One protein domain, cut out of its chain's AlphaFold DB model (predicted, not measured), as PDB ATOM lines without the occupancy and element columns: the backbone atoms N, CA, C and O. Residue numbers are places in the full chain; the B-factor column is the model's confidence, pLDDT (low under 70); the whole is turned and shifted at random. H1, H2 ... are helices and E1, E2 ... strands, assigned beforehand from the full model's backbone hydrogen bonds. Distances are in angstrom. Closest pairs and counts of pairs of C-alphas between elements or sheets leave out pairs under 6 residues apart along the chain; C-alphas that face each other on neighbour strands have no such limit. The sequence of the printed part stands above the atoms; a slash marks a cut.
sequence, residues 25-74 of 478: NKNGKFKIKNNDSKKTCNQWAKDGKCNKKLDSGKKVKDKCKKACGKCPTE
ATOM      1  N   ASN A  25     221.824 173.932 221.726       87.75
ATOM      2  CA  ASN A  25     221.978 175.112 222.584       87.75
ATOM      3  C   ASN A  25     223.315 175.781 222.247       87.75
ATOM      4  O   ASN A  25     224.340 175.106 222.210       87.75
ATOM      5  N   LYS A  26     223.344 177.106 222.061       86.38
ATOM      6  CA  LYS A  26     224.637 177.797 221.948       86.38
ATOM      7  C   LYS A  26     225.342 177.801 223.305       86.38
ATOM      8  O   LYS A  26     224.765 178.253 224.296       86.38
ATOM      9  N   ASN A  27     226.589 177.339 223.332       87.44
ATOM     10  CA  ASN A  27     227.414 177.330 224.538       87.44
ATOM     11  C   ASN A  27     227.710 178.757 225.037       87.44
ATOM     12  O   ASN A  27     227.763 179.715 224.260       87.44
ATOM     13  N   GLY A  28     227.899 178.890 226.353       93.56
ATOM     14  CA  GLY A  28     228.257 180.144 227.022       93.56
ATOM     15  C   GLY A  28     227.145 180.760 227.881       93.56
ATOM     16  O   GLY A  28     225.963 180.430 227.769       93.56
ATOM     17  N   LYS A  29     227.546 181.674 228.773       96.06
ATOM     18  CA  LYS A  29     226.631 182.459 229.614       96.06
ATOM     19  C   LYS A  29     226.276 183.774 228.918       96.06
ATOM     20  O   LYS A  29     227.143 184.408 228.322       96.06
ATOM     21  N   PHE A  30     225.026 184.215 229.009       96.06
ATOM     22  CA  PHE A  30     224.573 185.478 228.416       96.06
ATOM     23  C   PHE A  30     223.524 186.179 229.289       96.06
ATOM     24  O   PHE A  30     222.882 185.543 230.129       96.06
ATOM     25  N   LYS A  31     223.383 187.495 229.083       96.25
ATOM     26  CA  LYS A  31     222.403 188.357 229.752       96.25
ATOM     27  C   LYS A  31     221.099 188.437 228.951       96.25
ATOM     28  O   LYS A  31     221.099 188.261 227.729       96.25
ATOM     29  N   ILE A  32     219.999 188.698 229.649       96.50
ATOM     30  CA  ILE A  32     218.716 189.096 229.054       96.50
ATOM     31  C   ILE A  32     218.489 190.580 229.354       96.50
ATOM     32  O   ILE A  32     218.987 191.084 230.358       96.50
ATOM     33  N   LYS A  33     217.714 191.270 228.517       94.38
ATOM     34  CA  LYS A  33     217.445 192.702 228.675       94.38
ATOM     35  C   LYS A  33     216.853 192.987 230.061       94.38
ATOM     36  O   LYS A  33     215.900 192.316 230.466       94.38
ATOM     37  N   ASN A  34     217.401 193.989 230.752       94.19
ATOM     38  CA  ASN A  34     217.064 194.384 232.129       94.19
ATOM     39  C   ASN A  34     217.445 193.347 233.209       94.19
ATOM     40  O   ASN A  34     216.802 193.282 234.255       94.19
ATOM     41  N   ASN A  35     218.457 192.505 232.962       94.31
ATOM     42  CA  ASN A  35     219.009 191.603 233.973       94.31
ATOM     43  C   ASN A  35     220.528 191.440 233.807       94.31
ATOM     44  O   ASN A  35     221.005 190.930 232.793       94.31
ATOM     45  N   ASP A  36     221.287 191.805 234.839       94.19
ATOM     46  CA  ASP A  36     222.750 191.748 234.811       94.19
ATOM     47  C   ASP A  36     223.357 190.361 235.031       94.19
ATOM     48  O   ASP A  36     224.551 190.156 234.791       94.19
ATOM     49  N   SER A  37     222.547 189.378 235.419       95.25
ATOM     50  CA  SER A  37     223.015 188.014 235.630       95.25
ATOM     51  C   SER A  37     223.315 187.325 234.300       95.25
ATOM     52  O   SER A  37     222.447 187.166 233.442       95.25
ATOM     53  N   LYS A  38     224.550 186.840 234.140       96.38
ATOM     54  CA  LYS A  38     224.939 185.974 233.019       96.38
ATOM     55  C   LYS A  38     224.611 184.519 233.364       96.38
ATOM     56  O   LYS A  38     225.272 183.937 234.224       96.38
ATOM     57  N   LYS A  39     223.652 183.908 232.664       97.00
ATOM     58  CA  LYS A  39     223.270 182.495 232.863       97.00
ATOM     59  C   LYS A  39     223.372 181.679 231.573       97.00
ATOM     60  O   LYS A  39     223.438 182.241 230.480       97.00
ATOM     61  N   THR A  40     223.437 180.356 231.704       97.38
ATOM     62  CA  THR A  40     223.425 179.407 230.578       97.38
ATOM     63  C   THR A  40     221.999 179.140 230.082       97.38
ATOM     64  O   THR A  40     221.021 179.490 230.744       97.38
ATOM     65  N   CYS A  41     221.862 178.476 228.930       96.50
ATOM     66  CA  CYS A  41     220.559 178.080 228.384       96.50
ATOM     67  C   CYS A  41     219.692 177.273 229.366       96.50
ATOM     68  O   CYS A  41     218.517 177.583 229.528       96.50
ATOM     69  N   ASN A  42     220.271 176.288 230.064       95.50
ATOM     70  CA  ASN A  42     219.532 175.447 231.014       95.50
ATOM     71  C   ASN A  42     219.047 176.241 232.231       95.50
ATOM     72  O   ASN A  42     217.949 176.012 232.724       95.50
ATOM     73  N   GLN A  43     219.849 177.195 232.705       96.69
ATOM     74  CA  GLN A  43     219.474 178.049 233.830       96.69
ATOM     75  C   GLN A  43     218.321 178.986 233.452       96.69
ATOM     76  O   GLN A  43     217.354 179.097 234.195       96.69
ATOM     77  N   TRP A  44     218.365 179.600 232.265       96.50
ATOM     78  CA  TRP A  44     217.256 180.439 231.801       96.50
ATOM     79  C   TRP A  44     215.970 179.659 231.520       96.50
ATOM     80  O   TRP A  44     214.882 180.205 231.709       96.50
ATOM     81  N   ALA A  45     216.087 178.408 231.070       94.31
ATOM     82  CA  ALA A  45     214.945 177.520 230.903       94.31
ATOM     83  C   ALA A  45     214.305 177.158 232.251       94.31
ATOM     84  O   ALA A  45     213.097 177.320 232.394       94.31
ATOM     85  N   LYS A  46     215.113 176.784 233.256       94.75
ATOM     86  CA  LYS A  46     214.641 176.520 234.628       94.75
ATOM     87  C   LYS A  46     213.925 177.723 235.248       94.75
ATOM     88  O   LYS A  46     212.908 177.555 235.904       94.75
ATOM     89  N   ASP A  47     214.397 178.936 234.968       95.19
ATOM     90  CA  ASP A  47     213.766 180.177 235.442       95.19
ATOM     91  C   ASP A  47     212.510 180.593 234.633       95.19
ATOM     92  O   ASP A  47     211.977 181.694 234.825       95.19
ATOM     93  N   GLY A  48     212.078 179.791 233.651       95.56
ATOM     94  CA  GLY A  48     210.929 180.090 232.788       95.56
ATOM     95  C   GLY A  48     211.126 181.305 231.869       95.56
ATOM     96  O   GLY A  48     210.162 181.930 231.423       95.56
ATOM     97  N   LYS A  49     212.373 181.705 231.574       96.81
ATOM     98  CA  LYS A  49     212.684 182.944 230.826       96.81
ATOM     99  C   LYS A  49     212.883 182.744 229.320       96.81
ATOM    100  O   LYS A  49     213.338 183.660 228.638       96.81
ATOM    101  N   CYS A  50     212.474 181.608 228.762       96.25
ATOM    102  CA  CYS A  50     212.638 181.272 227.341       96.25
ATOM    103  C   CYS A  50     212.048 182.301 226.352       96.25
ATOM    104  O   CYS A  50     212.546 182.459 225.236       96.25
ATOM    105  N   ASN A  51     211.022 183.056 226.754       96.19
ATOM    106  CA  ASN A  51     210.395 184.088 225.920       96.19
ATOM    107  C   ASN A  51     210.979 185.505 226.098       96.19
ATOM    108  O   ASN A  51     210.542 186.424 225.401       96.19
ATOM    109  N   LYS A  52     211.948 185.712 227.002       97.56
ATOM    110  CA  LYS A  52     212.561 187.032 227.242       97.56
ATOM    111  C   LYS A  52     213.541 187.411 226.129       97.56
ATOM    112  O   LYS A  52     214.098 186.542 225.460       97.56
ATOM    113  N   LYS A  53     213.722 188.720 225.916       96.88
ATOM    114  CA  LYS A  53     214.637 189.274 224.908       96.88
ATOM    115  C   LYS A  53     216.055 189.378 225.468       96.88
ATOM    116  O   LYS A  53     216.242 189.771 226.614       96.88
ATOM    117  N   LEU A  54     217.032 189.034 224.645       95.62
ATOM    118  CA  LEU A  54     218.450 189.320 224.831       95.62
ATOM    119  C   LEU A  54     218.719 190.800 224.532       95.62
ATOM    120  O   LEU A  54     217.903 191.454 223.880       95.62
ATOM    121  N   ASP A  55     219.888 191.301 224.925       92.69
ATOM    122  CA  ASP A  55     220.323 192.663 224.565       92.69
ATOM    123  C   ASP A  55     220.428 192.852 223.043       92.69
ATOM    124  O   ASP A  55     220.178 193.932 222.523       92.69
ATOM    125  N   SER A  56     220.671 191.764 222.303       91.75
ATOM    126  CA  SER A  56     220.646 191.732 220.836       91.75
ATOM    127  C   SER A  56     219.239 191.747 220.215       91.75
ATOM    128  O   SER A  56     219.100 191.583 219.006       91.75
ATOM    129  N   GLY A  57     218.174 191.851 221.018       93.50
ATOM    130  CA  GLY A  57     216.778 191.882 220.564       93.50
ATOM    131  C   GLY A  57     216.140 190.516 220.265       93.50
ATOM    132  O   GLY A  57     214.911 190.416 220.251       93.50
ATOM    133  N   LYS A  58     216.934 189.448 220.093       95.12
ATOM    134  CA  LYS A  58     216.451 188.063 219.882       95.12
ATOM    135  C   LYS A  58     215.895 187.445 221.171       95.12
ATOM    136  O   LYS A  58     216.265 187.885 222.257       95.12
ATOM    137  N   LYS A  59     215.029 186.424 221.102       96.12
ATOM    138  CA  LYS A  59     214.509 185.751 222.312       96.12
ATOM    139  C   LYS A  59     215.469 184.659 222.795       96.12
ATOM    140  O   LYS A  59     216.186 184.054 222.000       96.12
ATOM    141  N   VAL A  60     215.446 184.355 224.095       95.75
ATOM    142  CA  VAL A  60     216.255 183.274 224.697       95.75
ATOM    143  C   VAL A  60     216.036 181.942 223.972       95.75
ATOM    144  O   VAL A  60     217.006 181.276 223.621       95.75
ATOM    145  N   LYS A  61     214.787 181.588 223.649       94.25
ATOM    146  CA  LYS A  61     214.436 180.357 222.920       94.25
ATOM    147  C   LYS A  61     215.033 180.243 221.515       94.25
ATOM    148  O   LYS A  61     215.158 179.135 221.012       94.25
ATOM    149  N   ASP A  62     215.427 181.353 220.893       93.00
ATOM    150  CA  ASP A  62     216.066 181.330 219.571       93.00
ATOM    151  C   ASP A  62     217.554 180.950 219.684       93.00
ATOM    152  O   ASP A  62     218.139 180.397 218.753       93.00
ATOM    153  N   LYS A  63     218.167 181.225 220.845       93.88
ATOM    154  CA  LYS A  63     219.551 180.856 221.186       93.88
ATOM    155  C   LYS A  63     219.646 179.509 221.921       93.88
ATOM    156  O   LYS A  63     220.671 178.837 221.826       93.88
ATOM    157  N   CYS A  64     218.587 179.130 222.633       95.12
ATOM    158  CA  CYS A  64     218.506 177.969 223.519       95.12
ATOM    159  C   CYS A  64     217.376 177.025 223.107       95.12
ATOM    160  O   CYS A  64     216.498 176.705 223.909       95.12
ATOM    161  N   LYS A  65     217.363 176.632 221.832       91.69
ATOM    162  CA  LYS A  65     216.254 175.880 221.230       91.69
ATOM    163  C   LYS A  65     215.969 174.569 221.973       91.69
ATOM    164  O   LYS A  65     214.812 174.298 222.277       91.69
ATOM    165  N   LYS A  66     217.023 173.832 222.353       91.81
ATOM    166  CA  LYS A  66     216.926 172.553 223.074       91.81
ATOM    167  C   LYS A  66     216.440 172.726 224.511       91.81
ATOM    168  O   LYS A  66     215.494 172.068 224.916       91.81
ATOM    169  N   ALA A  67     217.034 173.647 225.273       93.94
ATOM    170  CA  ALA A  67     216.642 173.856 226.673       93.94
ATOM    171  C   ALA A  67     215.217 174.418 226.824       93.94
ATOM    172  O   ALA A  67     214.567 174.178 227.832       93.94
ATOM    173  N   CYS A  68     214.736 175.174 225.835       93.62
ATOM    174  CA  CYS A  68     213.427 175.824 225.868       93.62
ATOM    175  C   CYS A  68     212.307 175.027 225.179       93.62
ATOM    176  O   CYS A  68     211.283 175.624 224.847       93.62
ATOM    177  N   GLY A  69     212.509 173.728 224.922       86.12
ATOM    178  CA  GLY A  69     211.487 172.845 224.343       86.12
ATOM    179  C   GLY A  69     211.050 173.235 222.928       86.12
ATOM    180  O   GLY A  69     209.927 172.966 222.529       86.12
ATOM    181  N   LYS A  70     211.908 173.941 222.181       76.00
ATOM    182  CA  LYS A  70     211.621 174.398 220.816       76.00
ATOM    183  C   LYS A  70     212.198 173.491 219.735       76.00
ATOM    184  O   LYS A  70     212.037 173.795 218.554       76.00
ATOM    185  N   CYS A  71     212.900 172.435 220.127       74.44
ATOM    186  CA  CYS A  71     213.207 171.369 219.194       74.44
ATOM    187  C   CYS A  71     211.930 170.553 218.998       74.44
ATOM    188  O   CYS A  71     211.321 170.209 220.015       74.44
ATOM    189  N   PRO A  72     211.512 170.257 217.753       65.25
ATOM    190  CA  PRO A  72     210.614 169.132 217.552       65.25
ATOM    191  C   PRO A  72     211.250 167.952 218.283       65.25
ATOM    192  O   PRO A  72     212.453 167.715 218.144       65.25
ATOM    193  N   THR A  73     210.489 167.325 219.173       47.81
ATOM    194  CA  THR A  73     210.922 166.107 219.844       47.81
ATOM    195  C   THR A  73     211.264 165.136 218.726       47.81
ATOM    196  O   THR A  73     210.368 164.734 217.986       47.81
ATOM    197  N   GLU A  74     212.551 164.855 218.518       46.91
ATOM    198  CA  GLU A  74     212.961 163.819 217.581       46.91
ATOM    199  C   GLU A  74     212.413 162.505 218.132       46.91
ATOM    200  O   GLU A  74     212.991 161.887 219.023       46.91
TER     201      GLU A  74
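This is residues 25 to 74 of the 478 residues of the protein "ShKT domain-containing protein" of Fragilariopsis cylindrus CCMP1102 (UniProt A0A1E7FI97). With little regular structure, this is a small body of loops in which a two-strand hairpin, E1 and E2, lies toward one end of the long axis, and two short helices, H1 and H2, lie nearer the middle. The last residues, up to Glu 74, make the other end. The 50 printed residues hold E1, E2, H1, H2 in that order; the antiparallel sheet is E1 - E2, and the class is mixed, with only 18 residues in named elements. It is compact, radius of gyration of the C-alphas 10.0 A, yet elongated, spanning 34 by 18 by 18 A.

E1 is residues 30 to 32, 6.9 A long, from C-alpha 30 at (224.573, 185.478, 228.416). E2 is residues 35 to 39, 10.1 A. H1 is residues 41 to 46, 8.7 A. H2 is residues 60 to 63, 5.4 A, ending at C-alpha 63 (219.551, 180.856, 221.186).

E1 and E2 form an antiparallel hairpin at 144 degrees, with N 30 and O 39 within hydrogen-bond range at 2.9 A. E1 and H1 are only just apart, closest C-alphas 8.4 A. H1 and H2 only just touch, with 3 pairs of C-alphas within 8 A, the closest Cys 41 and Val 60 at 7.7 A. E2 and H2 are apart. In H1 every O i to N i+4 pair is within hydrogen-bond range; H2 is too short for one.

The C-alphas farthest apart, Asp 36 and Glu 74, are 34.2 A apart. The printed part has no cut. H1 to H2 is a long link of 13 residues. pLDDT is under 70 at residues 72 to 74.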